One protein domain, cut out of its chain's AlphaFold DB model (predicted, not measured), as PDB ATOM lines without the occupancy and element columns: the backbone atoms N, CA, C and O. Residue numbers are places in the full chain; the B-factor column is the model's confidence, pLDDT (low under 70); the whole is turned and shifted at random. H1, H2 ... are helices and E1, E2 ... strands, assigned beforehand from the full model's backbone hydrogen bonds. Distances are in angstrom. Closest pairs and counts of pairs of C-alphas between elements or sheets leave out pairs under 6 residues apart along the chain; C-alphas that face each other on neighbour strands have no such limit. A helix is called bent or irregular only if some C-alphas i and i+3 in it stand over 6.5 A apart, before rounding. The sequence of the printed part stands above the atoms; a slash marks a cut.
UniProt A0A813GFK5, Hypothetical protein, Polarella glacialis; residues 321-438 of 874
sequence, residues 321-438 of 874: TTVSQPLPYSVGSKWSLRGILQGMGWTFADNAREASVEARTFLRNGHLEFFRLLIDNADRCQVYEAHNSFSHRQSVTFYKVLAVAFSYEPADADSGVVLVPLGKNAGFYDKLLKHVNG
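What this domain is: This is residues 321 to 438 of the 874 residues of the protein "Hypothetical protein" of Polarella glacialis (UniProt A0A813GFK5). Look for a two-strand ribbon, E1 beside E2, at one end of a row of helical segments, H1, H2a, H3 and H4, in which each segment packs on the next at a shallow tilt and each touching pair runs the same way. The second helix is sharply bent, and its other arm, H2b, turns off across the row's direction; the loop of residues 411 to 416 sticks out. The printed part has 118 residues with four named helices and two named strands, in the order H1 E1 E2 H2 H3 H4, and the sheet, order E1 E2, is parallel. The class is mostly helix, with under half of the residues, 58 of 118, in named elements. The whole is compact, with a radius of gyration of the C-alphas of 14.2 A and spans of 35 by 30 by 28 A.

Where its parts are: Find C-alpha 347 at (-109.264, -188.267, 316.103), where E1 begins; it takes residues 347 to 349, 6.7 A, and E2 takes 361 to 363, 7.1 A. H1 runs from C-alpha 334 at (-118.160, -197.318, 324.093) to residue 343, 14.3 A. H2, residues 368 to 386, was assigned as one helix by its hydrogen bonds but is bent, with C-alphas 376 and 379 8.9 A apart; its arms are H2a, residues 368 to 376, 12.4 A, and H2b, residues 379 to 386, 10.8 A. H3 takes residues 396 to 407, 17.1 A. H4 takes residues 426 to 436, 15.5 A, ending at C-alpha 436 at (-139.047, -200.441, 309.000).

How they stand to each other: Begin at the sheet, where N 349 and O 362 are within hydrogen-bond range at 2.9 A, as are N 362 and O 347 at 2.9 A. E2 is near H1 and near H2a, with 5 pairs of C-alphas within 10 A in each case. H1 and H2a touch, closest at C-alphas Lys 334 and Leu 368, 5.0 A, at a shallow tilt of 34 degrees, only just short of steep. H2a and H3 touch, closest at C-alphas Phe 370 and Tyr 399, 5.8 A, at a shallow tilt of 21 degrees. H3 and H4 touch, closest at C-alphas Val 401 and Leu 433, 5.6 A, at a shallow tilt of 29 degrees; the helix packing is mostly aligned, the three touching pairs of helices each being at a shallow tilt. H2b is only just about perpendicular to H2a, at 71 degrees. H1 and H4 are apart. In H1, H2a, H2b, H3 and H4 every O i to N i+4 pair is within hydrogen-bond range.

The domain as a whole: The two C-alphas farthest apart, those of Asp 350 and Ala 411, are 39.0 A from each other. The printed part has no cut. The links E1 to E2, 11 residues, and H3 to H4, 18 residues, are long. The mean pLDDT of the printed part is 85.6; look for values under 70 at residues 321 to 331 and 413 to 415.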
ATOM      1  N   THR A 321    -110.561-202.244 304.330       50.78
ATOM      2  CA  THR A 321    -109.694-203.284 304.932       50.78
ATOM      3  C   THR A 321    -109.310-202.985 306.379       50.78
ATOM      4  O   THR A 321    -109.262-203.894 307.202       50.78
ATOM      5  N   THR A 322    -109.086-201.712 306.726       50.00
ATOM      6  CA  THR A 322    -108.824-201.313 308.119       50.00
ATOM      7  C   THR A 322    -110.050-201.563 308.994       50.00
ATOM      8  O   THR A 322    -109.940-201.982 310.140       50.00
ATOM      9  N   VAL A 323    -111.230-201.317 308.436       45.12
ATOM     10  CA  VAL A 323    -112.506-201.337 309.142       45.12
ATOM     11  C   VAL A 323    -113.122-202.749 309.202       45.12
ATOM     12  O   VAL A 323    -113.826-203.066 310.155       45.12
ATOM     13  N   SER A 324    -112.781-203.640 308.263       45.00
ATOM     14  CA  SER A 324    -113.213-205.048 308.231       45.00
ATOM     15  C   SER A 324    -112.470-205.977 309.197       45.00
ATOM     16  O   SER A 324    -112.705-207.187 309.172       45.00
ATOM     17  N   GLN A 325    -111.565-205.459 310.034       50.47
ATOM     18  CA  GLN A 325    -110.939-206.265 311.081       50.47
ATOM     19  C   GLN A 325    -112.031-206.814 312.013       50.47
ATOM     20  O   GLN A 325    -112.841-206.031 312.523       50.47
ATOM     21  N   PRO A 326    -112.089-208.137 312.269       47.16
ATOM     22  CA  PRO A 326    -113.056-208.692 313.193       47.16
ATOM     23  C   PRO A 326    -112.832-208.035 314.548       47.16
ATOM     24  O   PRO A 326    -111.769-208.164 315.160       47.16
ATOM     25  N   LEU A 327    -113.841-207.294 315.005       53.31
ATOM     26  CA  LEU A 327    -113.799-206.664 316.313       53.31
ATOM     27  C   LEU A 327    -113.473-207.747 317.350       53.31
ATOM     28  O   LEU A 327    -114.157-208.776 317.367       53.31
ATOM     29  N   PRO A 328    -112.469-207.546 318.227       52.72
ATOM     30  CA  PRO A 328    -112.199-208.512 319.273       52.72
ATOM     31  C   PRO A 328    -113.507-208.785 320.022       52.72
ATOM     32  O   PRO A 328    -114.207-207.855 320.429       52.72
ATOM     33  N   TYR A 329    -113.865-210.061 320.197       46.75
ATOM     34  CA  TYR A 329    -115.155-210.503 320.754       46.75
ATOM     35  C   TYR A 329    -115.491-209.926 322.158       46.75
ATOM     36  O   TYR A 329    -116.577-210.166 322.690       46.75
ATOM     37  N   SER A 330    -114.588-209.149 322.771       50.81
ATOM     38  CA  SER A 330    -114.703-208.480 324.073       50.81
ATOM     39  C   SER A 330    -115.117-206.997 324.031       50.81
ATOM     40  O   SER A 330    -115.270-206.375 325.086       50.81
ATOM     41  N   VAL A 331    -115.333-206.391 322.860       56.47
ATOM     42  CA  VAL A 331    -115.532-204.933 322.730       56.47
ATOM     43  C   VAL A 331    -117.003-204.545 322.967       56.47
ATOM     44  O   VAL A 331    -117.741-204.131 322.076       56.47
ATOM     45  N   GLY A 332    -117.465-204.693 324.209       72.06
ATOM     46  CA  GLY A 332    -118.835-204.342 324.611       72.06
ATOM     47  C   GLY A 332    -119.033-202.876 325.012       72.06
ATOM     48  O   GLY A 332    -120.170-202.425 325.150       72.06
ATOM     49  N   SER A 333    -117.950-202.123 325.231       87.75
ATOM     50  CA  SER A 333    -118.022-200.767 325.784       87.75
ATOM     51  C   SER A 333    -117.755-199.685 324.735       87.75
ATOM     52  O   SER A 333    -116.924-199.848 323.841       87.75
ATOM     53  N   LYS A 334    -118.410-198.527 324.899       88.81
ATOM     54  CA  LYS A 334    -118.160-197.318 324.093       88.81
ATOM     55  C   LYS A 334    -116.681-196.915 324.114       88.81
ATOM     56  O   LYS A 334    -116.156-196.454 323.108       88.81
ATOM     57  N   TRP A 335    -116.018-197.080 325.258       88.19
ATOM     58  CA  TRP A 335    -114.606-196.739 325.427       88.19
ATOM     59  C   TRP A 335    -113.693-197.649 324.611       88.19
ATOM     60  O   TRP A 335    -112.721-197.177 324.034       88.19
ATOM     61  N   SER A 336    -114.047-198.929 324.518       89.38
ATOM     62  CA  SER A 336    -113.289-199.909 323.749       89.38
ATOM     63  C   SER A 336    -113.405-199.641 322.243       89.38
ATOM     64  O   SER A 336    -112.380-199.549 321.583       89.38
ATOM     65  N   LEU A 337    -114.616-199.399 321.710       90.31
ATOM     66  CA  LEU A 337    -114.786-199.034 320.287       90.31
ATOM     67  C   LEU A 337    -114.108-197.702 319.941       90.31
ATOM     68  O   LEU A 337    -113.539-197.555 318.867       90.31
ATOM     69  N   ARG A 338    -114.126-196.738 320.870       91.69
ATOM     70  CA  ARG A 338    -113.377-195.484 320.733       91.69
ATOM     71  C   ARG A 338    -111.875-195.744 320.598       91.69
ATOM     72  O   ARG A 338    -111.255-195.156 319.722       91.69
ATOM     73  N   GLY A 339    -111.305-196.603 321.445       90.00
ATOM     74  CA  GLY A 339    -109.891-196.977 321.360       90.00
ATOM     75  C   GLY A 339    -109.542-197.627 320.020       90.00
ATOM     76  O   GLY A 339    -108.508-197.306 319.447       90.00
ATOM     77  N   ILE A 340    -110.442-198.458 319.487       89.44
ATOM     78  CA  ILE A 340    -110.288-199.080 318.164       89.44
ATOM     79  C   ILE A 340    -110.273-198.026 317.059       89.44
ATOM     80  O   ILE A 340    -109.322-197.981 316.292       89.44
ATOM     81  N   LEU A 341    -111.261-197.126 317.016       91.62
ATOM     82  CA  LEU A 341    -111.292-196.057 316.011       91.62
ATOM     83  C   LEU A 341    -110.043-195.171 316.079       91.62
ATOM     84  O   LEU A 341    -109.483-194.827 315.045       91.62
ATOM     85  N   GLN A 342    -109.558-194.850 317.282       93.44
ATOM     86  CA  GLN A 342    -108.293-194.125 317.436       93.44
ATOM     87  C   GLN A 342    -107.092-194.906 316.894       93.44
ATOM     88  O   GLN A 342    -106.230-194.309 316.254       93.44
ATOM     89  N   GLY A 343    -107.050-196.224 317.109       89.06
ATOM     90  CA  GLY A 343    -106.060-197.109 316.490       89.06
ATOM     91  C   GLY A 343    -106.146-197.118 314.961       89.06
ATOM     92  O   GLY A 343    -105.120-197.155 314.297       89.06
ATOM     93  N   MET A 344    -107.351-196.965 314.402       88.00
ATOM     94  CA  MET A 344    -107.606-196.816 312.960       88.00
ATOM     95  C   MET A 344    -107.321-195.394 312.421       88.00
ATOM     96  O   MET A 344    -107.701-195.056 311.296       88.00
ATOM     97  N   GLY A 345    -106.688-194.528 313.221       92.94
ATOM     98  CA  GLY A 345    -106.316-193.166 312.834       92.94
ATOM     99  C   GLY A 345    -107.422-192.121 312.993       92.94
ATOM    100  O   GLY A 345    -107.269-191.004 312.505       92.94
ATOM    101  N   TRP A 346    -108.530-192.440 313.669       96.06
ATOM    102  CA  TRP A 346    -109.559-191.444 313.958       96.06
ATOM    103  C   TRP A 346    -109.186-190.546 315.143       96.06
ATOM    104  O   TRP A 346    -108.636-190.992 316.153       96.06
ATOM    105  N   THR A 347    -109.564-189.273 315.073       97.00
ATOM    106  CA  THR A 347    -109.264-188.267 316.103       97.00
ATOM    107  C   THR A 347    -110.533-187.666 316.719       97.00
ATOM    108  O   THR A 347    -111.652-187.898 316.257       97.00
ATOM    109  N   PHE A 348    -110.390-186.935 317.830       95.94
ATOM    110  CA  PHE A 348    -111.534-186.294 318.485       95.94
ATOM    111  C   PHE A 348    -111.865-184.953 317.850       95.94
ATOM    112  O   PHE A 348    -110.983-184.121 317.682       95.94
ATOM    113  N   ALA A 349    -113.157-184.727 317.641       95.06
ATOM    114  CA  ALA A 349    -113.728-183.404 317.459       95.06
ATOM    115  C   ALA A 349    -114.257-182.867 318.799       95.06
ATOM    116  O   ALA A 349    -114.897-183.610 319.566       95.06
ATOM    117  N   ASP A 350    -114.034-181.580 319.069       90.06
ATOM    118  CA  ASP A 350    -114.512-180.923 320.290       90.06
ATOM    119  C   ASP A 350    -115.999-180.577 320.190       90.06
ATOM    120  O   ASP A 350    -116.730-180.587 321.187       90.06
ATOM    121  N   ASN A 351    -116.489-180.351 318.971       92.19
ATOM    122  CA  ASN A 351    -117.901-180.138 318.700       92.19
ATOM    123  C   ASN A 351    -118.403-180.955 317.499       92.19
ATOM    124  O   ASN A 351    -117.652-181.526 316.720       92.19
ATOM    125  N   ALA A 352    -119.726-181.033 317.359       90.12
ATOM    126  CA  ALA A 352    -120.349-181.852 316.321       90.12
ATOM    127  C   ALA A 352    -120.211-181.287 314.898       90.12
ATOM    128  O   ALA A 352    -120.568-181.988 313.960       90.12
ATOM    129  N   ARG A 353    -119.765-180.031 314.741       90.25
ATOM    130  CA  ARG A 353    -119.500-179.429 313.425       90.25
ATOM    131  C   ARG A 353    -118.107-179.786 312.914       90.25
ATOM    132  O   ARG A 353    -117.915-179.841 311.711       90.25
ATOM    133  N   GLU A 354    -117.168-180.007 313.827       92.62
ATOM    134  CA  GLU A 354    -115.806-180.466 313.535       92.62
ATOM    135  C   GLU A 354    -115.717-181.979 313.328       92.62
ATOM    136  O   GLU A 354    -114.715-182.469 312.814       92.62
ATOM    137  N   ALA A 355    -116.733-182.731 313.761       94.69
ATOM    138  CA  ALA A 355    -116.816-184.157 313.488       94.69
ATOM    139  C   ALA A 355    -117.110-184.367 311.997       94.69
ATOM    140  O   ALA A 355    -118.069-183.798 311.474       94.69
ATOM    141  N   SER A 356    -116.281-185.172 311.342       96.06
ATOM    142  CA  SER A 356    -116.383-185.528 309.936       96.06
ATOM    143  C   SER A 356    -115.900-186.958 309.722       96.06
ATOM    144  O   SER A 356    -114.853-187.371 310.220       96.06
ATOM    145  N   VAL A 357    -116.682-187.722 308.967       95.31
ATOM    146  CA  VAL A 357    -116.319-189.065 308.511       95.31
ATOM    147  C   VAL A 357    -115.131-188.976 307.555       95.31
ATOM    148  O   VAL A 357    -114.178-189.736 307.702       95.31
ATOM    149  N   GLU A 358    -115.158-188.010 306.633       94.75
ATOM    150  CA  GLU A 358    -114.074-187.758 305.676       94.75
ATOM    151  C   GLU A 358    -112.760-187.382 306.376       94.75
ATOM    152  O   GLU A 358    -111.724-187.988 306.112       94.75
ATOM    153  N   ALA A 359    -112.801-186.456 307.341       95.56
ATOM    154  CA  ALA A 359    -111.620-186.068 308.120       95.56
ATOM    155  C   ALA A 359    -111.230-187.090 309.207       95.56
ATOM    156  O   ALA A 359    -110.288-186.853 309.965       95.56
ATOM    157  N   ARG A 360    -111.966-188.206 309.325       96.19
ATOM    158  CA  ARG A 360    -111.840-189.206 310.398       96.19
ATOM    159  C   ARG A 360    -111.847-188.577 311.799       96.19
ATOM    160  O   ARG A 360    -111.143-189.018 312.707       96.19
ATOM    161  N   THR A 361    -112.666-187.552 312.007       96.06
ATOM    162  CA  THR A 361    -112.874-186.896 313.301       96.06
ATOM    163  C   THR A 361    -114.242-187.276 313.859       96.06
ATOM    164  O   THR A 361    -115.265-187.205 313.181       96.06
ATOM    165  N   PHE A 362    -114.310-187.668 315.131       94.25
ATOM    166  CA  PHE A 362    -115.575-188.056 315.753       94.25
ATOM    167  C   PHE A 362    -115.821-187.354 317.087       94.25
ATOM    168  O   PHE A 362    -114.903-187.014 317.837       94.25
ATOM    169  N   LEU A 363    -117.097-187.169 317.432       93.62
ATOM    170  CA  LEU A 363    -117.472-186.487 318.665       93.62
ATOM    171  C   LEU A 363    -117.078-187.317 319.899       93.62
ATOM    172  O   LEU A 363    -117.569-188.434 320.095       93.62
ATOM    173  N   ARG A 364    -116.281-186.733 320.808       90.25
ATOM    174  CA  ARG A 364    -115.819-187.389 322.053       90.25
ATOM    175  C   ARG A 364    -116.958-188.029 322.862       90.25
ATOM    176  O   ARG A 364    -116.793-189.089 323.471       90.25
ATOM    177  N   ASN A 365    -118.132-187.397 322.847       88.81
ATOM    178  CA  ASN A 365    -119.307-187.808 323.609       88.81
ATOM    179  C   ASN A 365    -120.361-188.593 322.799       88.81
ATOM    180  O   ASN A 365    -121.467-188.770 323.300       88.81
ATOM    181  N   GLY A 366    -120.020-189.141 321.626       86.75
ATOM    182  CA  GLY A 366    -120.938-189.930 320.786       86.75
ATOM    183  C   GLY A 366    -121.574-191.149 321.478       86.75
ATOM    184  O   GLY A 366    -121.107-191.610 322.520       86.75
ATOM    185  N   HIS A 367    -122.662-191.681 320.929       86.69
ATOM    186  CA  HIS A 367    -123.316-192.888 321.455       86.69
ATOM    187  C   HIS A 367    -122.609-194.171 320.989       86.69
ATOM    188  O   HIS A 367    -121.890-194.145 319.997       86.69
ATOM    189  N   LEU A 368    -122.818-195.300 321.683       89.69
ATOM    190  CA  LEU A 368    -122.229-196.596 321.301       89.69
ATOM    191  C   LEU A 368    -122.588-196.971 319.855       89.69
ATOM    192  O   LEU A 368    -121.733-197.406 319.093       89.69
ATOM    193  N   GLU A 369    -123.846-196.758 319.478       93.38
ATOM    194  CA  GLU A 369    -124.383-197.058 318.153       93.38
ATOM    195  C   GLU A 369    -123.742-196.237 317.039       93.38
ATOM    196  O   GLU A 369    -123.602-196.743 315.935       93.38
ATOM    197  N   PHE A 370    -123.308-195.009 317.323       93.56
ATOM    198  CA  PHE A 370    -122.578-194.201 316.350       93.56
ATOM    199  C   PHE A 370    -121.200-194.799 316.054       93.56
ATOM    200  O   PHE A 370    -120.831-194.933 314.894       93.56
ATOM    201  N   PHE A 371    -120.468-195.228 317.087       93.44
ATOM    202  CA  PHE A 371    -119.172-195.883 316.885       93.44
ATOM    203  C   PHE A 371    -119.307-197.198 316.118       93.44
ATOM    204  O   PHE A 371    -118.484-197.475 315.258       93.44
ATOM    205  N   ARG A 372    -120.365-197.975 316.385       92.88
ATOM    206  CA  ARG A 372    -120.677-199.171 315.590       92.88
ATOM    207  C   ARG A 372    -120.991-198.823 314.141       92.88
ATOM    208  O   ARG A 372    -120.435-199.435 313.248       92.88
ATOM    209  N   LEU A 373    -121.813-197.800 313.909       94.56
ATOM    210  CA  LEU A 373    -122.145-197.354 312.557       94.56
ATOM    211  C   LEU A 373    -120.892-196.953 311.763       94.56
ATOM    212  O   LEU A 373    -120.777-197.330 310.604       94.56
ATOM    213  N   LEU A 374    -119.948-196.239 312.389       94.19
ATOM    214  CA  LEU A 374    -118.677-195.885 311.752       94.19
ATOM    215  C   LEU A 374    -117.808-197.113 311.457       94.19
ATOM    216  O   LEU A 374    -117.220-197.179 310.386       94.19
ATOM    217  N   ILE A 375    -117.740-198.078 312.378       91.25
ATOM    218  CA  ILE A 375    -116.964-199.313 312.183       91.25
ATOM    219  C   ILE A 375    -117.613-200.232 311.146       91.25
ATOM    220  O   ILE A 375    -116.920-200.939 310.449       91.25
ATOM    221  N   ASP A 376    -118.928-200.251 310.995       90.38
ATOM    222  CA  ASP A 376    -119.536-201.195 310.053       90.38
ATOM    223  C   ASP A 376    -119.763-200.547 308.674       90.38
ATOM    224  O   ASP A 376    -119.911-201.238 307.670       90.38
ATOM    225  N   ASN A 377    -119.840-199.210 308.610       93.75
ATOM    226  CA  ASN A 377    -120.358-198.488 307.444       93.75
ATOM    227  C   ASN A 377    -119.684-197.122 307.193       93.75
ATOM    228  O   ASN A 377    -120.363-196.181 306.769       93.75
ATOM    229  N   ALA A 378    -118.377-196.979 307.444       92.56
ATOM    230  CA  ALA A 378    -117.641-195.724 307.225       92.56
ATOM    231  C   ALA A 378    -117.869-195.134 305.820       92.56
ATOM    232  O   ALA A 378    -118.249-193.970 305.702       92.56
ATOM    233  N   ASP A 379    -117.737-195.952 304.771       90.94
ATOM    234  CA  ASP A 379    -117.868-195.509 303.376       90.94
ATOM    235  C   ASP A 379    -119.272-194.950 303.090       90.94
ATOM    236  O   ASP A 379    -119.434-193.865 302.531       90.94
ATOM    237  N   ARG A 380    -120.321-195.640 303.562       92.19
ATOM    238  CA  ARG A 380    -121.705-195.158 303.424       92.19
ATOM    239  C   ARG A 380    -121.934-193.894 304.249       92.19
ATOM    240  O   ARG A 380    -122.598-192.976 303.776       92.19
ATOM    241  N   CYS A 381    -121.360-193.800 305.449       94.06
ATOM    242  CA  CYS A 381    -121.428-192.578 306.252       94.06
ATOM    243  C   CYS A 381    -120.786-191.389 305.523       94.06
ATOM    244  O   CYS A 381    -121.340-190.293 305.583       94.06
ATOM    245  N   GLN A 382    -119.679-191.600 304.802       93.94
ATOM    246  CA  GLN A 382    -119.011-190.561 304.014       93.94
ATOM    247  C   GLN A 382    -119.908-190.084 302.871       93.94
ATOM    248  O   GLN A 382    -120.071-188.882 302.671       93.94
ATOM    249  N   VAL A 383    -120.581-191.010 302.181       91.88
ATOM    250  CA  VAL A 383    -121.566-190.655 301.153       91.88
ATOM    251  C   VAL A 383    -122.727-189.853 301.758       91.88
ATOM    252  O   VAL A 383    -123.112-188.826 301.201       91.88
ATOM    253  N   TYR A 384    -123.276-190.248 302.913       93.44
ATOM    254  CA  TYR A 384    -124.336-189.468 303.574       93.44
ATOM    255  C   TYR A 384    -123.853-188.090 304.029       93.44
ATOM    256  O   TYR A 384    -124.617-187.125 303.959       93.44
ATOM    257  N   GLU A 385    -122.612-187.986 304.503       94.25
ATOM    258  CA  GLU A 385    -122.000-186.720 304.902       94.25
ATOM    259  C   GLU A 385    -121.854-185.779 303.701       94.25
ATOM    260  O   GLU A 385    -122.307-184.638 303.780       94.25
ATOM    261  N   ALA A 386    -121.383-186.284 302.557       92.38
ATOM    262  CA  ALA A 386    -121.301-185.529 301.305       92.38
ATOM    263  C   ALA A 386    -122.675-185.003 300.834       92.38
ATOM    264  O   ALA A 386    -122.780-183.903 300.291       92.38
ATOM    265  N   HIS A 387    -123.755-185.741 301.111       90.56
ATOM    266  CA  HIS A 387    -125.133-185.330 300.818       90.56
ATOM    267  C   HIS A 387    -125.771-184.455 301.915       90.56
ATOM    268  O   HIS A 387    -126.991-184.269 301.915       90.56
ATOM    269  N   ASN A 388    -125.000-183.942 302.883       89.69
ATOM    270  CA  ASN A 388    -125.507-183.209 304.054       89.69
ATOM    271  C   ASN A 388    -126.638-183.954 304.794       89.69
ATOM    272  O   ASN A 388    -127.552-183.343 305.351       89.69
ATOM    273  N   SER A 389    -126.595-185.286 304.768       87.25
ATOM    274  CA  SER A 389    -127.606-186.195 305.319       87.25
ATOM    275  C   SER A 389    -127.070-187.012 306.499       87.25
ATOM    276  O   SER A 389    -127.762-187.879 307.032       87.25
ATOM    277  N   PHE A 390    -125.854-186.703 306.955       89.94
ATOM    278  CA  PHE A 390    -125.246-187.258 308.156       89.94
ATOM    279  C   PHE A 390    -125.077-186.167 309.217       89.94
ATOM    280  O   PHE A 390    -124.615-185.068 308.931       89.94
ATOM    281  N   SER A 391    -125.467-186.448 310.461       87.12
ATOM    282  CA  SER A 391    -125.318-185.502 311.568       87.12
ATOM    283  C   SER A 391    -124.734-186.205 312.784       87.12
ATOM    284  O   SER A 391    -125.395-187.044 313.393       87.12
ATOM    285  N   HIS A 392    -123.568-185.746 313.235       87.38
ATOM    286  CA  HIS A 392    -122.834-186.295 314.384       87.38
ATOM    287  C   HIS A 392    -123.476-186.014 315.760       87.38
ATOM    288  O   HIS A 392    -123.007-186.503 316.789       87.38
ATOM    289  N   ARG A 393    -124.566-185.228 315.812       86.31
ATOM    290  CA  ARG A 393    -125.305-184.864 317.045       86.31
ATOM    291  C   ARG A 393    -126.734-185.419 317.108       86.31
ATOM    292  O   ARG A 393    -127.654-184.702 317.498       86.31
ATOM    293  N   GLN A 394    -126.952-186.662 316.697       86.62
ATOM    294  CA  GLN A 394    -128.291-187.265 316.731       86.62
ATOM    295  C   GLN A 394    -128.472-188.279 317.867       86.62
ATOM    296  O   GLN A 394    -127.519-188.672 318.543       86.62
ATOM    297  N   SER A 395    -129.729-188.666 318.106       90.00
ATOM    298  CA  SER A 395    -130.093-189.652 319.124       90.00
ATOM    299  C   SER A 395    -129.612-191.059 318.756       90.00
ATOM    300  O   SER A 395    -129.381-191.375 317.592       90.00
ATOM    301  N   VAL A 396    -129.535-191.946 319.752       92.81
ATOM    302  CA  VAL A 396    -129.260-193.383 319.553       92.81
ATOM    303  C   VAL A 396    -130.149-193.990 318.462       92.81
ATOM    304  O   VAL A 396    -129.670-194.740 317.614       92.81
ATOM    305  N   THR A 397    -131.441-193.656 318.463       92.94
ATOM    306  CA  THR A 397    -132.393-194.219 317.506       92.94
ATOM    307  C   THR A 397    -132.117-193.783 316.071       92.94
ATOM    308  O   THR A 397    -132.277-194.593 315.166       92.94
ATOM    309  N   PHE A 398    -131.650-192.552 315.844       94.94
ATOM    310  CA  PHE A 398    -131.256-192.109 314.505       94.94
ATOM    311  C   PHE A 398    -130.154-192.999 313.918       94.94
ATOM    312  O   PHE A 398    -130.292-193.476 312.797       94.94
ATOM    313  N   TYR A 399    -129.104-193.293 314.692       95.38
ATOM    314  CA  TYR A 399    -128.017-194.158 314.223       95.38
ATOM    315  C   TYR A 399    -128.487-195.595 313.964       95.38
ATOM    316  O   TYR A 399    -128.010-196.230 313.031       95.38
ATOM    317  N   LYS A 400    -129.468-196.094 314.729       94.25
ATOM    318  CA  LYS A 400    -130.105-197.392 314.452       94.25
ATOM    319  C   LYS A 400    -130.910-197.374 313.154       94.25
ATOM    320  O   LYS A 400    -130.843-198.336 312.402       94.25
ATOM    321  N   VAL A 401    -131.643-196.294 312.879       94.88
ATOM    322  CA  VAL A 401    -132.360-196.123 311.605       94.88
ATOM    323  C   VAL A 401    -131.376-196.064 310.439       94.88
ATOM    324  O   VAL A 401    -131.633-196.709 309.432       94.88
ATOM    325  N   LEU A 402    -130.245-195.363 310.576       94.75
ATOM    326  CA  LEU A 402    -129.192-195.362 309.555       94.75
ATOM    327  C   LEU A 402    -128.597-196.754 309.340       94.75
ATOM    328  O   LEU A 402    -128.468-197.165 308.198       94.75
ATOM    329  N   ALA A 403    -128.296-197.499 310.407       94.31
ATOM    330  CA  ALA A 403    -127.787-198.867 310.281       94.31
ATOM    331  C   ALA A 403    -128.758-199.763 309.496       94.31
ATOM    332  O   ALA A 403    -128.341-200.520 308.627       94.31
ATOM    333  N   VAL A 404    -130.062-199.629 309.757       93.31
ATOM    334  CA  VAL A 404    -131.091-200.350 309.003       93.31
ATOM    335  C   VAL A 404    -131.176-199.841 307.560       93.31
ATOM    336  O   VAL A 404    -131.194-200.649 306.640       93.31
ATOM    337  N   ALA A 405    -131.154-198.527 307.331       92.06
ATOM    338  CA  ALA A 405    -131.134-197.957 305.983       92.06
ATOM    339  C   ALA A 405    -129.916-198.437 305.175       92.06
ATOM    340  O   ALA A 405    -130.031-198.675 303.981       92.06
ATOM    341  N   PHE A 406    -128.771-198.641 305.830       92.62
ATOM    342  CA  PHE A 406    -127.565-199.180 305.207       92.62
ATOM    343  C   PHE A 406    -127.633-200.694 304.981       92.62
ATOM    344  O   PHE A 406    -126.928-201.200 304.119       92.62
ATOM    345  N   SER A 407    -128.477-201.435 305.698       89.75
ATOM    346  CA  SER A 407    -128.706-202.851 305.377       89.75
ATOM    347  C   SER A 407    -129.617-203.061 304.166       89.75
ATOM    348  O   SER A 407    -129.630-204.153 303.611       89.75
ATOM    349  N   TYR A 408    -130.359-202.034 303.739       87.38
ATOM    350  CA  TYR A 408    -131.127-202.106 302.502       87.38
ATOM    351  C   TYR A 408    -130.205-201.836 301.312       87.38
ATOM    352  O   TYR A 408    -129.640-200.747 301.180       87.38
ATOM    353  N   GLU A 409    -130.051-202.835 300.446       75.56
ATOM    354  CA  GLU A 409    -129.537-202.630 299.096       75.56
ATOM    355  C   GLU A 409    -130.706-202.189 298.208       75.56
ATOM    356  O   GLU A 409    -131.698-202.918 298.104       75.56
ATOM    357  N   PRO A 410    -130.662-200.980 297.623       73.56
ATOM    358  CA  PRO A 410    -131.661-200.599 296.640       73.56
ATOM    359  C   PRO A 410    -131.628-201.587 295.465       73.56
ATOM    360  O   PRO A 410    -130.556-201.909 294.962       73.56
ATOM    361  N   ALA A 411    -132.802-202.064 295.037       71.25
ATOM    362  CA  ALA A 411    -132.921-203.018 293.929       71.25
ATOM    363  C   ALA A 411    -132.380-202.456 292.600       71.25
ATOM    364  O   ALA A 411    -131.879-203.212 291.772       71.25
ATOM    365  N   ASP A 412    -132.423-201.132 292.437       72.50
ATOM    366  CA  ASP A 412    -131.814-200.439 291.310       72.50
ATOM    367  C   ASP A 412    -130.499-199.802 291.768       72.50
ATOM    368  O   ASP A 412    -130.509-198.889 292.598       72.50
ATOM    369  N   ALA A 413    -129.371-200.241 291.202       58.25
ATOM    370  CA  ALA A 413    -128.040-199.690 291.493       58.25
ATOM    371  C   ALA A 413    -127.937-198.169 291.235       58.25
ATOM    372  O   ALA A 413    -127.106-197.495 291.843       58.25
ATOM    373  N   ASP A 414    -128.825-197.627 290.394       67.31
ATOM    374  CA  ASP A 414    -128.934-196.196 290.085       67.31
ATOM    375  C   ASP A 414    -129.878-195.431 291.029       67.31
ATOM    376  O   ASP A 414    -129.872-194.194 291.071       67.31
ATOM    377  N   SER A 415    -130.704-196.136 291.810       56.16
ATOM    378  CA  SER A 415    -131.572-195.502 292.799       56.16
ATOM    379  C   SER A 415    -130.724-195.111 294.007       56.16
ATOM    380  O   SER A 415    -130.326-195.928 294.829       56.16
ATOM    381  N   GLY A 416    -130.346-193.834 294.035       70.31
ATOM    382  CA  GLY A 416    -129.393-193.285 294.988       70.31
ATOM    383  C   GLY A 416    -129.695-193.543 296.471       70.31
ATOM    384  O   GLY A 416    -130.695-194.113 296.892       70.31
ATOM    385  N   VAL A 417    -128.772-193.056 297.287       79.31
ATOM    386  CA  VAL A 417    -128.728-193.177 298.745       79.31
ATOM    387  C   VAL A 417    -130.089-192.940 299.425       79.31
ATOM    388  O   VAL A 417    -130.707-191.889 299.253       79.31
ATOM    389  N   VAL A 418    -130.521-193.876 300.281       87.38
ATOM    390  CA  VAL A 418    -131.784-193.792 301.038       87.38
ATOM    391  C   VAL A 418    -131.750-192.640 302.055       87.38
ATOM    392  O   VAL A 418    -131.262-192.779 303.176       87.38
ATOM    393  N   LEU A 419    -132.277-191.467 301.710       90.12
ATOM    394  CA  LEU A 419    -132.151-190.281 302.563       90.12
ATOM    395  C   LEU A 419    -132.970-190.390 303.862       90.12
ATOM    396  O   LEU A 419    -134.200-190.318 303.862       90.12
ATOM    397  N   VAL A 420    -132.278-190.469 305.003       92.06
ATOM    398  CA  VAL A 420    -132.899-190.386 306.333       92.06
ATOM    399  C   VAL A 420    -133.015-188.910 306.739       92.06
ATOM    400  O   VAL A 420    -132.005-188.207 306.782       92.06
ATOM    401  N   PRO A 421    -134.218-188.398 307.064       90.31
ATOM    402  CA  PRO A 421    -134.405-186.979 307.356       90.31
ATOM    403  C   PRO A 421    -133.679-186.561 308.637       90.31
ATOM    404  O   PRO A 421    -133.851-187.178 309.685       90.31
ATOM    405  N   LEU A 422    -132.925-185.461 308.565       91.00
ATOM    406  CA  LEU A 422    -132.202-184.885 309.700       91.00
ATOM    407  C   LEU A 422    -133.083-183.991 310.590       91.00
ATOM    408  O   LEU A 422    -134.128-183.480 310.180       91.00
ATOM    409  N   GLY A 423    -132.626-183.761 311.826       87.25
ATOM    410  CA  GLY A 423    -133.198-182.758 312.738       87.25
ATOM    411  C   GLY A 423    -134.570-183.109 313.322       87.25
ATOM    412  O   GLY A 423    -135.211-182.256 313.936       87.25
ATOM    413  N   LYS A 424    -135.043-184.346 313.143       92.81
ATOM    414  CA  LYS A 424    -136.276-184.823 313.775       92.81
ATOM    415  C   LYS A 424    -136.031-185.199 315.238       92.81
ATOM    416  O   LYS A 424    -134.907-185.472 315.653       92.81
ATOM    417  N   ASN A 425    -137.093-185.179 316.043       90.44
ATOM    418  CA  ASN A 425    -136.999-185.579 317.447       90.44
ATOM    419  C   ASN A 425    -136.779-187.100 317.580       90.44
ATOM    420  O   ASN A 425    -137.060-187.866 316.660       90.44
ATOM    421  N   ALA A 426    -136.294-187.559 318.738       85.56
ATOM    422  CA  ALA A 426    -136.012-188.983 318.956       85.56
ATOM    423  C   ALA A 426    -137.247-189.882 318.733       85.56
ATOM    424  O   ALA A 426    -137.131-190.940 318.118       85.56
ATOM    425  N   GLY A 427    -138.433-189.414 319.144       89.19
ATOM    426  CA  GLY A 427    -139.688-190.154 318.989       89.19
ATOM    427  C   GLY A 427    -140.108-190.380 317.533       89.19
ATOM    428  O   GLY A 427    -140.768-191.374 317.239       89.19
ATOM    429  N   PHE A 428    -139.713-189.502 316.606       94.12
ATOM    430  CA  PHE A 428    -139.892-189.723 315.172       94.12
ATOM    431  C   PHE A 428    -139.077-190.932 314.702       94.12
ATOM    432  O   PHE A 428    -139.636-191.838 314.087       94.12
ATOM    433  N   TYR A 429    -137.786-190.991 315.043       94.31
ATOM    434  CA  TYR A 429    -136.932-192.114 314.649       94.31
ATOM    435  C   TYR A 429    -137.365-193.423 315.315       94.31
ATOM    436  O   TYR A 429    -137.273-194.469 314.685       94.31
ATOM    437  N   ASP A 430    -137.900-193.385 316.544       89.12
ATOM    438  CA  ASP A 430    -138.427-194.590 317.211       89.12
ATOM    439  C   ASP A 430    -139.620-195.166 316.447       89.12
ATOM    440  O   ASP A 430    -139.748-196.382 316.298       89.12
ATOM    441  N   LYS A 431    -140.500-194.295 315.946       90.56
ATOM    442  CA  LYS A 431    -141.639-194.699 315.116       90.56
ATOM    443  C   LYS A 431    -141.180-195.224 313.759       90.56
ATOM    444  O   LYS A 431    -141.681-196.257 313.326       90.56
ATOM    445  N   LEU A 432    -140.218-194.553 313.124       90.38
ATOM    446  CA  LEU A 432    -139.662-194.975 311.840       90.38
ATOM    447  C   LEU A 432    -138.978-196.342 311.951       90.38
ATOM    448  O   LEU A 432    -139.279-197.232 311.169       90.38
ATOM    449  N   LEU A 433    -138.149-196.556 312.976       92.06
ATOM    450  CA  LEU A 433    -137.487-197.837 313.219       92.06
ATOM    451  C   LEU A 433    -138.496-198.973 313.442       92.06
ATOM    452  O   LEU A 433    -138.329-200.061 312.900       92.06
ATOM    453  N   LYS A 434    -139.570-198.723 314.204       88.69
ATOM    454  CA  LYS A 434    -140.656-199.702 314.376       88.69
ATOM    455  C   LYS A 434    -141.337-200.040 313.056       88.69
ATOM    456  O   LYS A 434    -141.670-201.197 312.847       88.69
ATOM    457  N   HIS A 435    -141.555-199.045 312.202       87.25
ATOM    458  CA  HIS A 435    -142.182-199.253 310.903       87.25
ATOM    459  C   HIS A 435    -141.293-200.079 309.969       87.25
ATOM    460  O   HIS A 435    -141.761-201.069 309.417       87.25
ATOM    461  N   VAL A 436    -140.007-199.729 309.860       83.75
ATOM    462  CA  VAL A 436    -139.047-200.441 309.000       83.75
ATOM    463  C   VAL A 436    -138.821-201.885 309.467       83.75
ATOM    464  O   VAL A 436    -138.637-202.772 308.644       83.75
ATOM    465  N   ASN A 437    -138.931-202.152 310.770       83.69
ATOM    466  CA  ASN A 437    -138.843-203.507 311.327       83.69
ATOM    467  C   ASN A 437    -140.172-204.296 311.268       83.69
ATOM    468  O   ASN A 437    -140.352-205.244 312.032       83.69
ATOM    469  N   GLY A 438    -141.131-203.898 310.422       79.50
ATOM    470  CA  GLY A 438    -142.388-204.630 310.223       79.50
ATOM    471  C   GLY A 438    -143.448-204.430 311.316       79.50
ATOM    472  O   GLY A 438    -144.366-205.236 311.450       79.50
TER     473      GLY A 438